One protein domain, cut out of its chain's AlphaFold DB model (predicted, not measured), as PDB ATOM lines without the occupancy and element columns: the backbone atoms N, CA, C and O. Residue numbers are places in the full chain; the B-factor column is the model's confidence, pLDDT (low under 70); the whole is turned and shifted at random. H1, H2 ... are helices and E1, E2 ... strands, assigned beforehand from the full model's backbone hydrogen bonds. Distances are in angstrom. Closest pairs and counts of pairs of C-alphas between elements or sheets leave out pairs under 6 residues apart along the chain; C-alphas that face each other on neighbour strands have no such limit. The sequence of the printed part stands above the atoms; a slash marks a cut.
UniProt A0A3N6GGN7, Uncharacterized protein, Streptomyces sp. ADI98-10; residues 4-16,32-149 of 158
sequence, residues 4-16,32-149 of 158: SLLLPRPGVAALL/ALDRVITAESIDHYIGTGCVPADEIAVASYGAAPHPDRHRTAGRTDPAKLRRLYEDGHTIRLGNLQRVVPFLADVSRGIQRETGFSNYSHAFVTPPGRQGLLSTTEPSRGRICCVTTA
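What this domain is: This is residues 4 to 16 and 32 to 149 of the 158 residues of an uncharacterized protein of Streptomyces sp. ADI98-10 (UniProt A0A3N6GGN7). A strongly twisted wall of four strands has three helices, H3, H4 and H5, over one face, while the link from E3 to E4 makes a wide loop on the other side, where residues 134 to 140 stick out free. H1 sits off the sheet at one end of the body, with its Leu 16 near Thr 114, the last residue of H5, and the short H2 is also off the sheet, with its Val 36 near Phe 102 of H5 and a tight link on to H3. The printed part has 131 residues, with named elements in the order H1, H2, H3, E1, H4, E2, H5, E3, E4. The sheet runs E1, E2, E3, E4 and is mixed; the class is mixed, helices and strands, in two layers, helices on one face of a sheet. The whole is compact, with a radius of gyration of the C-alphas of 15.6 A and spans of 44 by 30 by 25 A.

Where its parts are: H1 is residues 9 to 16, from C-alpha 9 at (18.933, 14.546, -14.781). After the cut come H2, residues 32 to 36, and H3, residues 39 to 48, 14.5 A long. E1 is residues 56 to 59, H4 residues 78 to 86, 12.2 A long, and E2 residues 90 to 93. H5, residues 101 to 114, measures 20.0 A, and E3, residues 118 to 124, 20.1 A. E4, residues 143 to 148, measures 15.8 A and ends at C-alpha 148, (16.989, -6.487, -22.125).

How they stand to each other: Inner strand E2 is antiparallel to edge strand E1, with N 57 and O 92 within hydrogen-bond range at 3.0 A. E2 and E3 are antiparallel, with N 93 and O 122 at 2.8 A. E3 and edge strand E4 are parallel, with N 121 and O 145 at 3.2 A. H5 is on the sheet; its closest C-alphas to E3 are those of Ser 107 and Asn 118, 6.3 A apart. H3 runs across the strands, at 85 degrees to E3 on the local plane, at a height over the sheet of 10.6 A. H4, on the same face as H3, runs along E2 at 13 degrees on the local plane, which is fitted to only just enough C-alphas, 6. H3 and H4 touch only at their ends, closest at the C-alphas of Gly 47 and Pro 78, 5.3 A. H1 and H5 are close but not clearly touching, at the C-alphas of Leu 16 and Thr 114, 6.6 A. H2 and H5 are likewise close but not clearly touching, at the C-alphas of Val 36 and Phe 102, 7.7 A. In H1, H2, H3, H4 and H5 every O i to N i+4 pair is within hydrogen-bond range.

The domain as a whole: The C-alphas of Pro 10 and Ala 73, the two farthest apart, are 48.4 A apart. Residues 17 to 31 are not printed, and C-alphas 16 and 32 are 21.6 A apart across this cut. The links E1 to H4 and E3 to E4 are long, 18 residues each. The mean pLDDT of the printed part is 80.9; it is under 70 at residues 61 to 65, 67 and 130 to 149.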
ATOM      1  N   SER A   4      21.618   8.362 -11.660       89.12
ATOM      2  CA  SER A   4      22.118   9.091 -12.835       89.12
ATOM      3  C   SER A   4      22.639   8.203 -13.974       89.12
ATOM      4  O   SER A   4      22.797   8.680 -15.093       89.12
ATOM      5  N   LEU A   5      22.907   6.919 -13.714       87.94
ATOM      6  CA  LEU A   5      23.244   5.941 -14.755       87.94
ATOM      7  C   LEU A   5      22.018   5.364 -15.464       87.94
ATOM      8  O   LEU A   5      22.149   4.843 -16.568       87.94
ATOM      9  N   LEU A   6      20.857   5.406 -14.813       86.31
ATOM     10  CA  LEU A   6      19.608   4.832 -15.311       86.31
ATOM     11  C   LEU A   6      18.681   5.889 -15.896       86.31
ATOM     12  O   LEU A   6      17.876   5.570 -16.763       86.31
ATOM     13  N   LEU A   7      18.777   7.123 -15.406       88.88
ATOM     14  CA  LEU A   7      17.854   8.200 -15.723       88.88
ATOM     15  C   LEU A   7      18.621   9.477 -16.089       88.88
ATOM     16  O   LEU A   7      19.640   9.784 -15.460       88.88
ATOM     17  N   PRO A   8      18.116  10.272 -17.049       89.75
ATOM     18  CA  PRO A   8      18.628  11.614 -17.277       89.75
ATOM     19  C   PRO A   8      18.348  12.498 -16.053       89.75
ATOM     20  O   PRO A   8      17.478  12.197 -15.231       89.75
ATOM     21  N   ARG A   9      19.055  13.631 -15.937       90.25
ATOM     22  CA  ARG A   9      18.933  14.546 -14.781       90.25
ATOM     23  C   ARG A   9      17.482  14.890 -14.395       90.25
ATOM     24  O   ARG A   9      17.198  14.828 -13.200       90.25
ATOM     25  N   PRO A  10      16.562  15.201 -15.335       89.00
ATOM     26  CA  PRO A  10      15.169  15.476 -14.983       89.00
ATOM     27  C   PRO A  10      14.469  14.283 -14.321       89.00
ATOM     28  O   PRO A  10      13.732  14.470 -13.360       89.00
ATOM     29  N   GLY A  11      14.741  13.056 -14.782       87.69
ATOM     30  CA  GLY A  11      14.165  11.840 -14.205       87.69
ATOM     31  C   GLY A  11      14.690  11.545 -12.802       87.69
ATOM     32  O   GLY A  11      13.914  11.188 -11.922       87.69
ATOM     33  N   VAL A  12      15.985  11.778 -12.558       89.88
ATOM     34  CA  VAL A  12      16.561  11.667 -11.206       89.88
ATOM     35  C   VAL A  12      15.904  12.669 -10.255       89.88
ATOM     36  O   VAL A  12      15.473  12.289  -9.170       89.88
ATOM     37  N   ALA A  13      15.803  13.939 -10.661       90.44
ATOM     38  CA  ALA A  13      15.206  14.984  -9.832       90.44
ATOM     39  C   ALA A  13      13.729  14.697  -9.519       90.44
ATOM     40  O   ALA A  13      13.312  14.832  -8.368       90.44
ATOM     41  N   ALA A  14      12.962  14.255 -10.520       87.12
ATOM     42  CA  ALA A  14      11.567  13.872 -10.343       87.12
ATOM     43  C   ALA A  14      11.428  12.723  -9.334       87.12
ATOM     44  O   ALA A  14      10.714  12.875  -8.345       87.12
ATOM     45  N   LEU A  15      12.179  11.629  -9.520       86.50
ATOM     46  CA  LEU A  15      12.094  10.439  -8.668       86.50
ATOM     47  C   LEU A  15      12.483  10.718  -7.208       86.50
ATOM     48  O   LEU A  15      11.887  10.152  -6.295       86.50
ATOM     49  N   LEU A  16      13.478  11.582  -6.981       87.81
ATOM     50  CA  LEU A  16      13.907  11.964  -5.631       87.81
ATOM     51  C   LEU A  16      12.937  12.935  -4.944       87.81
ATOM     52  O   LEU A  16      12.958  13.038  -3.720       87.81
ATOM     53  N   ALA A  32      27.981   4.190 -19.077       87.69
ATOM     54  CA  ALA A  32      28.810   3.146 -18.477       87.69
ATOM     55  C   ALA A  32      28.055   1.816 -18.322       87.69
ATOM     56  O   ALA A  32      28.661   0.765 -18.498       87.69
ATOM     57  N   LEU A  33      26.747   1.862 -18.035       86.75
ATOM     58  CA  LEU A  33      25.917   0.664 -17.913       86.75
ATOM     59  C   LEU A  33      25.877  -0.130 -19.225       86.75
ATOM     60  O   LEU A  33      26.125  -1.327 -19.192       86.75
ATOM     61  N   ASP A  34      25.657   0.529 -20.365       85.88
ATOM     62  CA  ASP A  34      25.544  -0.127 -21.681       85.88
ATOM     63  C   ASP A  34      26.870  -0.702 -22.177       85.88
ATOM     64  O   ASP A  34      26.892  -1.627 -22.979       85.88
ATOM     65  N   ARG A  35      27.994  -0.158 -21.698       87.88
ATOM     66  CA  ARG A  35      29.327  -0.692 -22.004       87.88
ATOM     67  C   ARG A  35      29.671  -1.932 -21.187       87.88
ATOM     68  O   ARG A  35      30.480  -2.735 -21.632       87.88
ATOM     69  N   VAL A  36      29.116  -2.050 -19.980       87.44
ATOM     70  CA  VAL A  36      29.425  -3.146 -19.051       87.44
ATOM     71  C   VAL A  36      28.416  -4.283 -19.170       87.44
ATOM     72  O   VAL A  36      28.803  -5.444 -19.105       87.44
ATOM     73  N   ILE A  37      27.136  -3.956 -19.333       86.94
ATOM     74  CA  ILE A  37      26.038  -4.915 -19.447       86.94
ATOM     75  C   ILE A  37      25.589  -4.952 -20.905       86.94
ATOM     76  O   ILE A  37      24.713  -4.202 -21.328       86.94
ATOM     77  N   THR A  38      26.223  -5.833 -21.670       86.38
ATOM     78  CA  THR A  38      25.927  -6.104 -23.083       86.38
ATOM     79  C   THR A  38      25.291  -7.483 -23.262       86.38
ATOM     80  O   THR A  38      25.445  -8.347 -22.392       86.38
ATOM     81  N   ALA A  39      24.655  -7.708 -24.418       84.06
ATOM     82  CA  ALA A  39      24.234  -9.031 -24.897       84.06
ATOM     83  C   ALA A  39      25.319 -10.084 -24.657       84.06
ATOM     84  O   ALA A  39      25.131 -11.049 -23.925       84.06
ATOM     85  N   GLU A  40      26.506  -9.806 -25.194       84.81
ATOM     86  CA  GLU A  40      27.673 -10.675 -25.138       84.81
ATOM     87  C   GLU A  40      28.122 -10.961 -23.701       84.81
ATOM     88  O   GLU A  40      28.413 -12.106 -23.367       84.81
ATOM     89  N   SER A  41      28.134  -9.952 -22.822       86.38
ATOM     90  CA  SER A  41      28.529 -10.141 -21.421       86.38
ATOM     91  C   SER A  41      27.560 -11.053 -20.662       86.38
ATOM     92  O   SER A  41      27.989 -11.879 -19.853       86.38
ATOM     93  N   ILE A  42      26.258 -10.939 -20.947       87.25
ATOM     94  CA  ILE A  42      25.215 -11.762 -20.332       87.25
ATOM     95  C   ILE A  42      25.269 -13.183 -20.891       87.25
ATOM     96  O   ILE A  42      25.245 -14.140 -20.116       87.25
ATOM     97  N   ASP A  43      25.425 -13.331 -22.204       86.19
ATOM     98  CA  ASP A  43      25.564 -14.628 -22.864       86.19
ATOM     99  C   ASP A  43      26.812 -15.376 -22.393       86.19
ATOM    100  O   ASP A  43      26.750 -16.569 -22.075       86.19
ATOM    101  N   HIS A  44      27.937 -14.668 -22.274       88.19
ATOM    102  CA  HIS A  44      29.160 -15.208 -21.699       88.19
ATOM    103  C   HIS A  44      28.921 -15.669 -20.261       88.19
ATOM    104  O   HIS A  44      29.266 -16.799 -19.908       88.19
ATOM    105  N   TYR A  45      28.276 -14.834 -19.439       86.50
ATOM    106  CA  TYR A  45      27.985 -15.165 -18.047       86.50
ATOM    107  C   TYR A  45      27.094 -16.408 -17.911       86.50
ATOM    108  O   TYR A  45      27.411 -17.295 -17.115       86.50
ATOM    109  N   ILE A  46      26.048 -16.540 -18.734       87.19
ATOM    110  CA  ILE A  46      25.219 -17.755 -18.817       87.19
ATOM    111  C   ILE A  46      26.084 -18.971 -19.179       87.19
ATOM    112  O   ILE A  46      25.981 -20.018 -18.533       87.19
ATOM    113  N   GLY A  47      26.975 -18.821 -20.162       89.12
ATOM    114  CA  GLY A  47      27.885 -19.869 -20.627       89.12
ATOM    115  C   GLY A  47      28.830 -20.410 -19.551       89.12
ATOM    116  O   GLY A  47      29.190 -21.585 -19.596       89.12
ATOM    117  N   THR A  48      29.191 -19.600 -18.549       89.81
ATOM    118  CA  THR A  48      30.065 -20.046 -17.447       89.81
ATOM    119  C   THR A  48      29.410 -21.059 -16.504       89.81
ATOM    120  O   THR A  48      30.111 -21.788 -15.805       89.81
ATOM    121  N   GLY A  49      28.074 -21.082 -16.417       87.12
ATOM    122  CA  GLY A  49      27.350 -21.873 -15.413       87.12
ATOM    123  C   GLY A  49      27.527 -21.383 -13.971       87.12
ATOM    124  O   GLY A  49      27.123 -22.073 -13.033       87.12
ATOM    125  N   CYS A  50      28.118 -20.200 -13.774       88.06
ATOM    126  CA  CYS A  50      28.327 -19.600 -12.456       88.06
ATOM    127  C   CYS A  50      27.079 -18.906 -11.901       88.06
ATOM    128  O   CYS A  50      27.045 -18.583 -10.715       88.06
ATOM    129  N   VAL A  51      26.051 -18.692 -12.729       87.06
ATOM    130  CA  VAL A  51      24.779 -18.141 -12.260       87.06
ATOM    131  C   VAL A  51      24.166 -19.105 -11.239       87.06
ATOM    132  O   VAL A  51      23.978 -20.278 -11.574       87.06
ATOM    133  N   PRO A  52      23.834 -18.663 -10.015       88.81
ATOM    134  CA  PRO A  52      23.166 -19.521  -9.047       88.81
ATOM    135  C   PRO A  52      21.844 -20.035  -9.616       88.81
ATOM    136  O   PRO A  52      21.032 -19.261 -10.118       88.81
ATOM    137  N   ALA A  53      21.619 -21.341  -9.530       88.44
ATOM    138  CA  ALA A  53      20.475 -21.971 -10.178       88.44
ATOM    139  C   ALA A  53      19.123 -21.469  -9.637       88.44
ATOM    140  O   ALA A  53      18.129 -21.498 -10.364       88.44
ATOM    141  N   ASP A  54      19.084 -21.023  -8.377       89.00
ATOM    142  CA  ASP A  54      17.914 -20.425  -7.709       89.00
ATOM    143  C   ASP A  54      17.611 -19.000  -8.171       89.00
ATOM    144  O   ASP A  54      16.494 -18.515  -8.015       89.00
ATOM    145  N   GLU A  55      18.587 -18.334  -8.782       89.88
ATOM    146  CA  GLU A  55      18.407 -17.002  -9.350       89.88
ATOM    147  C   GLU A  55      17.919 -17.073 -10.803       89.88
ATOM    148  O   GLU A  55      17.607 -16.051 -11.401       89.88
ATOM    149  N   ILE A  56      17.802 -18.262 -11.395       89.69
ATOM    150  CA  ILE A  56      17.360 -18.418 -12.780       89.69
ATOM    151  C   ILE A  56      15.895 -18.823 -12.815       89.69
ATOM    152  O   ILE A  56      15.498 -19.815 -12.204       89.69
ATOM    153  N   ALA A  57      15.104 -18.081 -13.585       88.25
ATOM    154  CA  ALA A  57      13.766 -18.496 -13.979       88.25
ATOM    155  C   ALA A  57      13.696 -18.600 -15.501       88.25
ATOM    156  O   ALA A  57      14.238 -17.760 -16.217       88.25
ATOM    157  N   VAL A  58      13.013 -19.630 -15.989       87.50
ATOM    158  CA  VAL A  58      12.773 -19.838 -17.415       87.50
ATOM    159  C   VAL A  58      11.279 -19.684 -17.648       87.50
ATOM    160  O   VAL A  58      10.483 -20.315 -16.957       87.50
ATOM    161  N   ALA A  59      10.905 -18.833 -18.594       82.94
ATOM    162  CA  ALA A  59       9.518 -18.549 -18.926       82.94
ATOM    163  C   ALA A  59       9.262 -18.828 -20.409       82.94
ATOM    164  O   ALA A  59      10.089 -18.520 -21.268       82.94
ATOM    165  N   SER A  60       8.110 -19.418 -20.705       78.56
ATOM    166  CA  SER A  60       7.568 -19.535 -22.055       78.56
ATOM    167  C   SER A  60       6.151 -18.981 -22.070       78.56
ATOM    168  O   SER A  60       5.479 -18.925 -21.034       78.56
ATOM    169  N   TYR A  61       5.687 -18.581 -23.250       68.00
ATOM    170  CA  TYR A  61       4.328 -18.103 -23.449       68.00
ATOM    171  C   TYR A  61       3.311 -19.149 -22.958       68.00
ATOM    172  O   TYR A  61       3.176 -20.226 -23.536       68.00
ATOM    173  N   GLY A  62       2.614 -18.840 -21.861       60.19
ATOM    174  CA  GLY A  62       1.544 -19.672 -21.297       60.19
ATOM    175  C   GLY A  62       1.986 -20.904 -20.496       60.19
ATOM    176  O   GLY A  62       1.122 -21.601 -19.967       60.19
ATOM    177  N   ALA A  63       3.288 -21.178 -20.355       61.59
ATOM    178  CA  ALA A  63       3.772 -22.315 -19.574       61.59
ATOM    179  C   ALA A  63       5.105 -22.014 -18.878       61.59
ATOM    180  O   ALA A  63       6.101 -21.663 -19.514       61.59
ATOM    181  N   ALA A  64       5.144 -22.221 -17.561       65.62
ATOM    182  CA  ALA A  64       6.398 -22.319 -16.831       65.62
ATOM    183  C   ALA A  64       6.937 -23.755 -16.995       65.62
ATOM    184  O   ALA A  64       6.272 -24.698 -16.552       65.62
ATOM    185  N   PRO A  65       8.095 -23.972 -17.647       69.44
ATOM    186  CA  PRO A  65       8.736 -25.282 -17.638       69.44
ATOM    187  C   PRO A  65       9.077 -25.704 -16.202       69.44
ATOM    188  O   PRO A  65       9.150 -24.873 -15.297       69.44
ATOM    189  N   HIS A  66       9.316 -27.003 -15.996       74.81
ATOM    190  CA  HIS A  66       9.734 -27.525 -14.693       74.81
ATOM    191  C   HIS A  66      10.908 -26.694 -14.127       74.81
ATOM    192  O   HIS A  66      11.884 -26.480 -14.855       74.81
ATOM    193  N   PRO A  67      10.854 -26.254 -12.856       69.12
ATOM    194  CA  PRO A  67      11.791 -25.274 -12.295       69.12
ATOM    195  C   PRO A  67      13.253 -25.732 -12.289       69.12
ATOM    196  O   PRO A  67      14.148 -24.901 -12.254       69.12
ATOM    197  N   ASP A  68      13.516 -27.038 -12.367       80.62
ATOM    198  CA  ASP A  68      14.878 -27.593 -12.418       80.62
ATOM    199  C   ASP A  68      15.369 -27.945 -13.834       80.62
ATOM    200  O   ASP A  68      16.417 -28.572 -13.996       80.62
ATOM    201  N   ARG A  69      14.634 -27.575 -14.891       84.50
ATOM    202  CA  ARG A  69      14.965 -27.979 -16.272       84.50
ATOM    203  C   ARG A  69      16.297 -27.402 -16.768       84.50
ATOM    204  O   ARG A  69      16.907 -27.975 -17.666       84.50
ATOM    205  N   HIS A  70      16.777 -26.324 -16.152       84.81
ATOM    206  CA  HIS A  70      18.088 -25.715 -16.398       84.81
ATOM    207  C   HIS A  70      19.213 -26.236 -15.493       84.81
ATOM    208  O   HIS A  70      20.310 -25.677 -15.508       84.81
ATOM    209  N   ARG A  71      18.960 -27.267 -14.677       91.19
ATOM    210  CA  ARG A  71      19.894 -27.730 -13.645       91.19
ATOM    211  C   ARG A  71      20.440 -29.126 -13.913       91.19
ATOM    212  O   ARG A  71      19.759 -29.997 -14.461       91.19
ATOM    213  N   THR A  72      21.660 -29.364 -13.443       89.62
ATOM    214  CA  THR A  72      22.281 -30.687 -13.326       89.62
ATOM    215  C   THR A  72      22.976 -30.768 -11.971       89.62
ATOM    216  O   THR A  72      23.780 -29.905 -11.633       89.62
ATOM    217  N   ALA A  73      22.624 -31.780 -11.167       87.25
ATOM    218  CA  ALA A  73      23.134 -31.957  -9.801       87.25
ATOM    219  C   ALA A  73      23.029 -30.680  -8.929       87.25
ATOM    220  O   ALA A  73      23.964 -30.313  -8.222       87.25
ATOM    221  N   GLY A  74      21.900 -29.966  -9.024       85.12
ATOM    222  CA  GLY A  74      21.636 -28.738  -8.259       85.12
ATOM    223  C   GLY A  74      22.382 -27.489  -8.743       85.12
ATOM    224  O   GLY A  74      22.172 -26.406  -8.204       85.12
ATOM    225  N   ARG A  75      23.226 -27.602  -9.772       88.94
ATOM    226  CA  ARG A  75      23.938 -26.474 -10.381       88.94
ATOM    227  C   ARG A  75      23.315 -26.095 -11.711       88.94
ATOM    228  O   ARG A  75      22.689 -26.924 -12.368       88.94
ATOM    229  N   THR A  76      23.527 -24.851 -12.114       92.31
ATOM    230  CA  THR A  76      23.184 -24.388 -13.456       92.31
ATOM    231  C   THR A  76      23.944 -25.196 -14.498       92.31
ATOM    232  O   THR A  76      25.157 -25.367 -14.394       92.31
ATOM    233  N   ASP A  77      23.219 -25.688 -15.497       93.94
ATOM    234  CA  ASP A  77      23.762 -26.397 -16.649       93.94
ATOM    235  C   ASP A  77      23.663 -25.484 -17.886       93.94
ATOM    236  O   ASP A  77      22.562 -25.282 -18.416       93.94
ATOM    237  N   PRO A  78      24.789 -24.910 -18.355       92.50
ATOM    238  CA  PRO A  78      24.798 -23.998 -19.498       92.50
ATOM    239  C   PRO A  78      24.248 -24.620 -20.780       92.50
ATOM    240  O   PRO A  78      23.581 -23.935 -21.554       92.50
ATOM    241  N   ALA A  79      24.485 -25.916 -21.003       92.81
ATOM    242  CA  ALA A  79      24.014 -26.598 -22.203       92.81
ATOM    243  C   ALA A  79      22.488 -26.743 -22.186       92.81
ATOM    244  O   ALA A  79      21.835 -26.536 -23.209       92.81
ATOM    245  N   LYS A  80      21.896 -27.042 -21.024       93.00
ATOM    246  CA  LYS A  80      20.432 -27.069 -20.872       93.00
ATOM    247  C   LYS A  80      19.814 -25.681 -21.008       93.00
ATOM    248  O   LYS A  80      18.782 -25.555 -21.659       93.00
ATOM    249  N   LEU A  81      20.437 -24.647 -20.439       90.75
ATOM    250  CA  LEU A  81      19.965 -23.268 -20.603       90.75
ATOM    251  C   LEU A  81      19.994 -22.812 -22.055       90.75
ATOM    252  O   LEU A  81      19.008 -22.250 -22.525       90.75
ATOM    253  N   ARG A  82      21.088 -23.089 -22.772       90.38
ATOM    254  CA  ARG A  82      21.204 -22.743 -24.189       90.38
ATOM    255  C   ARG A  82      20.106 -23.415 -25.011       90.38
ATOM    256  O   ARG A  82      19.446 -22.726 -25.776       90.38
ATOM    257  N   ARG A  83      19.827 -24.703 -24.771       91.19
ATOM    258  CA  ARG A  83      18.706 -25.407 -25.424       91.19
ATOM    259  C   ARG A  83      17.355 -24.762 -25.124       91.19
ATOM    260  O   ARG A  83      16.558 -24.585 -26.028       91.19
ATOM    261  N   LEU A  84      17.098 -24.372 -23.874       89.88
ATOM    262  CA  LEU A  84      15.845 -23.697 -23.514       89.88
ATOM    263  C   LEU A  84      15.687 -22.357 -24.242       89.88
ATOM    264  O   LEU A  84      14.598 -22.054 -24.729       89.88
ATOM    265  N   TYR A  85      16.766 -21.579 -24.344       88.19
ATOM    266  CA  TYR A  85      16.785 -20.352 -25.139       88.19
ATOM    267  C   TYR A  85      16.520 -20.646 -26.624       88.19
ATOM    268  O   TYR A  85      15.626 -20.050 -27.213       88.19
ATOM    269  N   GLU A  86      17.214 -21.616 -27.220       88.31
ATOM    270  CA  GLU A  86      17.003 -22.035 -28.618       88.31
ATOM    271  C   GLU A  86      15.566 -22.527 -28.878       88.31
ATOM    272  O   GLU A  86      14.986 -22.229 -29.921       88.31
ATOM    273  N   ASP A  87      14.946 -23.182 -27.892       87.56
ATOM    274  CA  ASP A  87      13.547 -23.627 -27.921       87.56
ATOM    275  C   ASP A  87      12.536 -22.463 -27.815       87.56
ATOM    276  O   ASP A  87      11.323 -22.677 -27.874       87.56
ATOM    277  N   GLY A  88      13.003 -21.221 -27.656       85.25
ATOM    278  CA  GLY A  88      12.164 -20.023 -27.633       85.25
ATOM    279  C   GLY A  88      11.784 -19.521 -26.238       85.25
ATOM    280  O   GLY A  88      10.878 -18.695 -26.133       85.25
ATOM    281  N   HIS A  89      12.430 -20.007 -25.172       87.31
ATOM    282  CA  HIS A  89      12.143 -19.562 -23.807       87.31
ATOM    283  C   HIS A  89      12.905 -18.279 -23.461       87.31
ATOM    284  O   HIS A  89      14.072 -18.119 -23.816       87.31
ATOM    285  N   THR A  90      12.276 -17.404 -22.676       87.75
ATOM    286  CA  THR A  90      12.967 -16.291 -22.021       87.75
ATOM    287  C   THR A  90      13.663 -16.782 -20.761       87.75
ATOM    288  O   THR A  90      13.055 -17.428 -19.903       87.75
ATOM    289  N   ILE A  91      14.931 -16.413 -20.618       88.38
ATOM    290  CA  ILE A  91      15.720 -16.642 -19.411       88.38
ATOM    291  C   ILE A  91      15.728 -15.346 -18.599       88.38
ATOM    292  O   ILE A  91      16.191 -14.309 -19.072       88.38
ATOM    293  N   ARG A  92      15.239 -15.403 -17.359       89.50
ATOM    294  CA  ARG A  92      15.394 -14.334 -16.370       89.50
ATOM    295  C   ARG A  92      16.551 -14.669 -15.441       89.50
ATOM    296  O   ARG A  92      16.514 -15.687 -14.751       89.50
ATOM    297  N   LEU A  93      17.514 -13.760 -15.357       90.25
ATOM    298  CA  LEU A  93      18.605 -13.808 -14.393       90.25
ATOM    299  C   LEU A  93      18.292 -12.911 -13.190       90.25
ATOM    300  O   LEU A  93      18.066 -11.706 -13.309       90.25
ATOM    301  N   GLY A  94      18.258 -13.541 -12.027       90.00
ATOM    302  CA  GLY A  94      17.937 -13.008 -10.714       90.00
ATOM    303  C   GLY A  94      19.096 -12.275 -10.059       90.00
ATOM    304  O   GLY A  94      20.241 -12.702 -10.179       90.00
ATOM    305  N   ASN A  95      18.787 -11.196  -9.335       89.81
ATOM    306  CA  ASN A  95      19.686 -10.559  -8.372       89.81
ATOM    307  C   ASN A  95      21.125 -10.354  -8.870       89.81
ATOM    308  O   ASN A  95      22.091 -10.643  -8.155       89.81
ATOM    309  N   LEU A  96      21.286  -9.833 -10.089       88.50
ATOM    310  CA  LEU A  96      22.603  -9.702 -10.715       88.50
ATOM    311  C   LEU A  96      23.566  -8.817  -9.912       88.50
ATOM    312  O   LEU A  96      24.775  -9.028  -9.958       88.50
ATOM    313  N   GLN A  97      23.054  -7.898  -9.092       89.81
ATOM    314  CA  GLN A  97      23.846  -7.099  -8.156       89.81
ATOM    315  C   GLN A  97      24.603  -7.926  -7.097       89.81
ATOM    316  O   GLN A  97      25.480  -7.395  -6.425       89.81
ATOM    317  N   ARG A  98      24.283  -9.216  -6.919       89.50
ATOM    318  CA  ARG A  98      25.018 -10.128  -6.020       89.50
ATOM    319  C   ARG A  98      26.283 -10.707  -6.649       89.50
ATOM    320  O   ARG A  98      27.172 -11.141  -5.926       89.50
ATOM    321  N   VAL A  99      26.336 -10.745  -7.978       86.38
ATOM    322  CA  VAL A  99      27.333 -11.509  -8.745       86.38
ATOM    323  C   VAL A  99      28.099 -10.648  -9.748       86.38
ATOM    324  O   VAL A  99      29.215 -10.995 -10.117       86.38
ATOM    325  N   VAL A 100      27.551  -9.495 -10.140       87.06
ATOM    326  CA  VAL A 100      28.197  -8.513 -11.013       87.06
ATOM    327  C   VAL A 100      28.635  -7.304 -10.174       87.06
ATOM    328  O   VAL A 100      27.775  -6.525  -9.749       87.06
ATOM    329  N   PRO A 101      29.950  -7.088  -9.952       90.94
ATOM    330  CA  PRO A 101      30.449  -6.003  -9.102       90.94
ATOM    331  C   PRO A 101      29.952  -4.613  -9.512       90.94
ATOM    332  O   PRO A 101      29.537  -3.826  -8.665       90.94
ATOM    333  N   PHE A 102      29.901  -4.338 -10.819       91.12
ATOM    334  CA  PHE A 102      29.376  -3.075 -11.339       91.12
ATOM    335  C   PHE A 102      27.927  -2.825 -10.887       91.12
ATOM    336  O   PHE A 102      27.601  -1.744 -10.401       91.12
ATOM    337  N   LEU A 103      27.062  -3.842 -10.980       90.75
ATOM    338  CA  LEU A 103      25.666  -3.736 -10.551       90.75
ATOM    339  C   LEU A 103      25.534  -3.664  -9.026       90.75
ATOM    340  O   LEU A 103      24.621  -3.002  -8.535       90.75
ATOM    341  N   ALA A 104      26.457  -4.267  -8.271       92.19
ATOM    342  CA  ALA A 104      26.521  -4.102  -6.820       92.19
ATOM    343  C   ALA A 104      26.748  -2.631  -6.429       92.19
ATOM    344  O   ALA A 104      26.072  -2.103  -5.542       92.19
ATOM    345  N   ASP A 105      27.666  -1.946  -7.112       93.44
ATOM    346  CA  ASP A 105      27.984  -0.545  -6.833       93.44
ATOM    347  C   ASP A 105      26.866   0.408  -7.260       93.44
ATOM    348  O   ASP A 105      26.565   1.364  -6.535       93.44
ATOM    349  N   VAL A 106      26.224   0.132  -8.401       91.62
ATOM    350  CA  VAL A 106      25.019   0.847  -8.851       91.62
ATOM    351  C   VAL A 106      23.892   0.678  -7.832       91.62
ATOM    352  O   VAL A 106      23.345   1.672  -7.354       91.62
ATOM    353  N   SER A 107      23.599  -0.563  -7.434       91.50
ATOM    354  CA  SER A 107      22.546  -0.898  -6.473       91.50
ATOM    355  C   SER A 107      22.739  -0.179  -5.136       91.50
ATOM    356  O   SER A 107      21.826   0.493  -4.646       91.50
ATOM    357  N   ARG A 108      23.954  -0.225  -4.576       92.81
ATOM    358  CA  ARG A 108      24.288   0.473  -3.324       92.81
ATOM    359  C   ARG A 108      24.171   1.986  -3.448       92.81
ATOM    360  O   ARG A 108      23.767   2.641  -2.493       92.81
ATOM    361  N   GLY A 109      24.554   2.567  -4.583       93.00
ATOM    362  CA  GLY A 109      24.424   4.008  -4.771       93.00
ATOM    363  C   GLY A 109      22.980   4.468  -4.909       93.00
ATOM    364  O   GLY A 109      22.618   5.436  -4.252       93.00
ATOM    365  N   ILE A 110      22.148   3.737  -5.656       90.62
ATOM    366  CA  ILE A 110      20.702   4.002  -5.729       90.62
ATOM    367  C   ILE A 110      20.073   3.893  -4.338       90.62
ATOM    368  O   ILE A 110      19.294   4.757  -3.943       90.62
ATOM    369  N   GLN A 111      20.439   2.872  -3.559       90.81
ATOM    370  CA  GLN A 111      19.931   2.716  -2.196       90.81
ATOM    371  C   GLN A 111      20.353   3.876  -1.286       90.81
ATOM    372  O   GLN A 111      19.547   4.334  -0.482       90.81
ATOM    373  N   ARG A 112      21.587   4.382  -1.413       92.69
ATOM    374  CA  ARG A 112      22.039   5.559  -0.650       92.69
ATOM    375  C   ARG A 112      21.288   6.835  -1.023       92.69
ATOM    376  O   ARG A 112      21.029   7.639  -0.141       92.69
ATOM    377  N   GLU A 113      20.962   7.025  -2.300       90.44
ATOM    378  CA  GLU A 113      20.239   8.216  -2.768       90.44
ATOM    379  C   GLU A 113      18.754   8.186  -2.409       90.44
ATOM    380  O   GLU A 113      18.182   9.214  -2.065       90.44
ATOM    381  N   THR A 114      18.130   7.013  -2.498       86.31
ATOM    382  CA  THR A 114      16.672   6.875  -2.380       86.31
ATOM    383  C   THR A 114      16.215   6.399  -1.005       86.31
ATOM    384  O   THR A 114      15.044   6.537  -0.672       86.31
ATOM    385  N   GLY A 115      17.103   5.786  -0.218       87.19
ATOM    386  CA  GLY A 115      16.752   5.085   1.018       87.19
ATOM    387  C   GLY A 115      16.078   3.722   0.804       87.19
ATOM    388  O   GLY A 115      15.837   3.009   1.778       87.19
ATOM    389  N   PHE A 116      15.811   3.318  -0.444       84.25
ATOM    390  CA  PHE A 116      15.082   2.090  -0.763       84.25
ATOM    391  C   PHE A 116      15.996   0.973  -1.272       84.25
ATOM    392  O   PHE A 116      16.916   1.176  -2.069       84.25
ATOM    393  N   SER A 117      15.703  -0.254  -0.839       84.31
ATOM    394  CA  SER A 117      16.326  -1.454  -1.396       84.31
ATOM    395  C   SER A 117      15.936  -1.644  -2.862       84.31
ATOM    396  O   SER A 117      14.800  -1.367  -3.252       84.31
ATOM    397  N   ASN A 118      16.847  -2.191  -3.658       86.75
ATOM    398  CA  ASN A 118      16.625  -2.463  -5.074       86.75
ATOM    399  C   ASN A 118      17.248  -3.802  -5.487       86.75
ATOM    400  O   ASN A 118      18.058  -4.382  -4.759       86.75
ATOM    401  N   TYR A 119      16.832  -4.294  -6.650       86.25
ATOM    402  CA  TYR A 119      17.330  -5.524  -7.251       86.25
ATOM    403  C   TYR A 119      17.382  -5.387  -8.772       86.25
ATOM    404  O   TYR A 119      16.630  -4.620  -9.376       86.25
ATOM    405  N   SER A 120      18.296  -6.125  -9.395       87.94
ATOM    406  CA  SER A 120      18.531  -6.077 -10.834       87.94
ATOM    407  C   SER A 120      18.239  -7.430 -11.465       87.94
ATOM    408  O   SER A 120      18.746  -8.463 -11.011       87.94
ATOM    409  N   HIS A 121      17.448  -7.403 -12.536       89.44
ATOM    410  CA  HIS A 121      17.124  -8.571 -13.341       89.44
ATOM    411  C   HIS A 121      17.517  -8.336 -14.797       89.44
ATOM    412  O   HIS A 121      17.233  -7.282 -15.362       89.44
ATOM    413  N   ALA A 122      18.130  -9.344 -15.414       88.38
ATOM    414  CA  ALA A 122      18.267  -9.381 -16.866       88.38
ATOM    415  C   ALA A 122      17.256 -10.362 -17.444       88.38
ATOM    416  O   ALA A 122      17.031 -11.435 -16.879       88.38
ATOM    417  N   PHE A 123      16.676  -9.994 -18.579       87.69
ATOM    418  CA  PHE A 123      15.819 -10.868 -19.364       87.69
ATOM    419  C   PHE A 123      16.465 -11.067 -20.726       87.69
ATOM    420  O   PHE A 123      16.798 -10.099 -21.414       87.69
ATOM    421  N   VAL A 124      16.650 -12.330 -21.087       87.44
ATOM    422  CA  VAL A 124      17.250 -12.748 -22.351       87.44
ATOM    423  C   VAL A 124      16.176 -13.507 -23.110       87.44
ATOM    424  O   VAL A 124      15.751 -14.582 -22.683       87.44
ATOM    425  N   THR A 125      15.682 -12.902 -24.185       85.94
ATOM    426  CA  THR A 125      14.565 -13.423 -24.977       85.94
ATOM    427  C   THR A 125      15.042 -13.642 -26.405       85.94
ATOM    428  O   THR A 125      15.571 -12.700 -26.993       85.94
ATOM    429  N   PRO A 126      14.849 -14.842 -26.974       82.81
ATOM    430  CA  PRO A 126      15.165 -15.102 -28.371       82.81
ATOM    431  C   PRO A 126      14.401 -14.162 -29.312       82.81
ATOM    432  O   PRO A 126      13.250 -13.811 -29.026       82.81
ATOM    433  N   PRO A 127      14.982 -13.791 -30.464       76.00
ATOM    434  CA  PRO A 127      14.329 -12.911 -31.425       76.00
ATOM    435  C   PRO A 127      12.994 -13.495 -31.911       76.00
ATOM    436  O   PRO A 127      12.867 -14.695 -32.162       76.00
ATOM    437  N   GLY A 128      11.978 -12.636 -32.049       73.25
ATOM    438  CA  GLY A 128      10.641 -13.030 -32.515       73.25
ATOM    439  C   GLY A 128       9.816 -13.838 -31.504       73.25
ATOM    440  O   GLY A 128       8.799 -14.422 -31.876       73.25
ATOM    441  N   ARG A 129      10.237 -13.892 -30.234       74.31
ATOM    442  CA  ARG A 129       9.514 -14.560 -29.144       74.31
ATOM    443  C   ARG A 129       9.129 -13.562 -28.054       74.31
ATOM    444  O   ARG A 129       9.804 -12.565 -27.835       74.31
ATOM    445  N   GLN A 130       8.054 -13.870 -27.336       68.06
ATOM    446  CA  GLN A 130       7.636 -13.158 -26.131       68.06
ATOM    447  C   GLN A 130       7.530 -14.177 -24.996       68.06
ATOM    448  O   GLN A 130       6.622 -15.007 -24.999       68.06
ATOM    449  N   GLY A 131       8.459 -14.148 -24.038       57.88
ATOM    450  CA  GLY A 131       8.451 -15.129 -22.945       57.88
ATOM    451  C   GLY A 131       7.703 -14.705 -21.684       57.88
ATOM    452  O   GLY A 131       7.437 -15.559 -20.846       57.88
ATOM    453  N   LEU A 132       7.330 -13.430 -21.536       61.34
ATOM    454  CA  LEU A 132       6.512 -12.959 -20.415       61.34
ATOM    455  C   LEU A 132       5.122 -12.543 -20.893       61.34
ATOM    456  O   LEU A 132       4.975 -11.766 -21.841       61.34
ATOM    457  N   LEU A 133       4.101 -13.033 -20.192       57.97
ATOM    458  CA  LEU A 133       2.760 -12.459 -20.259       57.97
ATOM    459  C   LEU A 133       2.780 -11.072 -19.605       57.97
ATOM    460  O   LEU A 133       3.546 -10.839 -18.669       57.97
ATOM    461  N   SER A 134       1.927 -10.161 -20.077       52.00
ATOM    462  CA  SER A 134       1.717  -8.862 -19.434       52.00
ATOM    463  C   SER A 134       1.204  -9.087 -18.010       52.00
ATOM    464  O   SER A 134       0.033  -9.408 -17.804       52.00
ATOM    465  N   THR A 135       2.089  -8.971 -17.026       47.84
ATOM    466  CA  THR A 135       1.753  -9.090 -15.609       47.84
ATOM    467  C   THR A 135       2.206  -7.835 -14.882       47.84
ATOM    468  O   THR A 135       3.288  -7.307 -15.140       47.84
ATOM    469  N   THR A 136       1.351  -7.318 -14.006       46.97
ATOM    470  CA  THR A 136       1.674  -6.173 -13.157       46.97
ATOM    471  C   THR A 136       2.387  -6.694 -11.914       46.97
ATOM    472  O   THR A 136       1.769  -7.359 -11.084       46.97
ATOM    473  N   GLU A 137       3.678  -6.399 -11.762       53.25
ATOM    474  CA  GLU A 137       4.381  -6.666 -10.503       53.25
ATOM    475  C   GLU A 137       4.067  -5.560  -9.480       53.25
ATOM    476  O   GLU A 137       4.333  -4.384  -9.746       53.25
ATOM    477  N   PRO A 138       3.534  -5.884  -8.288       44.16
ATOM    478  CA  PRO A 138       3.357  -4.898  -7.231       44.16
ATOM    479  C   PRO A 138       4.717  -4.571  -6.588       44.16
ATOM    480  O   PRO A 138       5.118  -5.184  -5.601       44.16
ATOM    481  N   SER A 139       5.438  -3.586  -7.129       47.50
ATOM    482  CA  SER A 139       6.752  -3.150  -6.622       47.50
ATOM    483  C   SER A 139       6.715  -1.773  -5.942       47.50
ATOM    484  O   SER A 139       7.619  -0.953  -6.121       47.50
ATOM    485  N   ARG A 140       5.682  -1.481  -5.137       41.12
ATOM    486  CA  ARG A 140       5.631  -0.223  -4.369       41.12
ATOM    487  C   ARG A 140       6.848  -0.145  -3.431       41.12
ATOM    488  O   ARG A 140       7.028  -1.011  -2.577       41.12
ATOM    489  N   GLY A 141       7.695   0.868  -3.623       38.81
ATOM    490  CA  GLY A 141       8.924   1.071  -2.845       38.81
ATOM    491  C   GLY A 141      10.126   0.212  -3.266       38.81
ATOM    492  O   GLY A 141      11.066   0.076  -2.483       38.81
ATOM    493  N   ARG A 142      10.119  -0.387  -4.468       45.09
ATOM    494  CA  ARG A 142      11.278  -1.104  -5.030       45.09
ATOM    495  C   ARG A 142      11.534  -0.669  -6.470       45.09
ATOM    496  O   ARG A 142      10.613  -0.614  -7.279       45.09
ATOM    497  N   ILE A 143      12.798  -0.398  -6.789       45.97
ATOM    498  CA  ILE A 143      13.239  -0.095  -8.156       45.97
ATOM    499  C   ILE A 143      13.621  -1.416  -8.826       45.97
ATOM    500  O   ILE A 143      14.565  -2.076  -8.387       45.97
ATOM    501  N   CYS A 144      12.880  -1.792  -9.871       41.59
ATOM    502  CA  CYS A 144      13.212  -2.912 -10.746       41.59
ATOM    503  C   CYS A 144      13.928  -2.371 -11.986       41.59
ATOM    504  O   CYS A 144      13.339  -1.640 -12.783       41.59
ATOM    505  N   CYS A 145      15.205  -2.710 -12.143       47.94
ATOM    506  CA  CYS A 145      15.946  -2.420 -13.367       47.94
ATOM    507  C   CYS A 145      15.858  -3.635 -14.289       47.94
ATOM    508  O   CYS A 145      16.400  -4.692 -13.959       47.94
ATOM    509  N   VAL A 146      15.186  -3.465 -15.426       50.91
ATOM    510  CA  VAL A 146      15.103  -4.458 -16.498       50.91
ATOM    511  C   VAL A 146      16.119  -4.061 -17.562       50.91
ATOM    512  O   VAL A 146      15.955  -3.039 -18.223       50.91
ATOM    513  N   THR A 147      17.174  -4.854 -17.733       47.66
ATOM    514  CA  THR A 147      18.056  -4.737 -18.901       47.66
ATOM    515  C   THR A 147      17.726  -5.872 -19.860       47.66
ATOM    516  O   THR A 147      17.949  -7.044 -19.537       47.66
ATOM    517  N   THR A 148      17.164  -5.542 -21.019       42.03
ATOM    518  CA  THR A 148      16.989  -6.487 -22.125       42.03
ATOM    519  C   THR A 148      18.303  -6.575 -22.881       42.03
ATOM    520  O   THR A 148      18.783  -5.571 -23.403       42.03
ATOM    521  N   ALA A 149      18.903  -7.762 -22.894       39.50
ATOM    522  CA  ALA A 149      20.216  -7.965 -23.493       39.50
ATOM    523  C   ALA A 149      20.153  -8.238 -25.009       39.50
ATOM    524  O   ALA A 149      21.198  -8.275 -25.630       39.50
TER     525      ALA A 149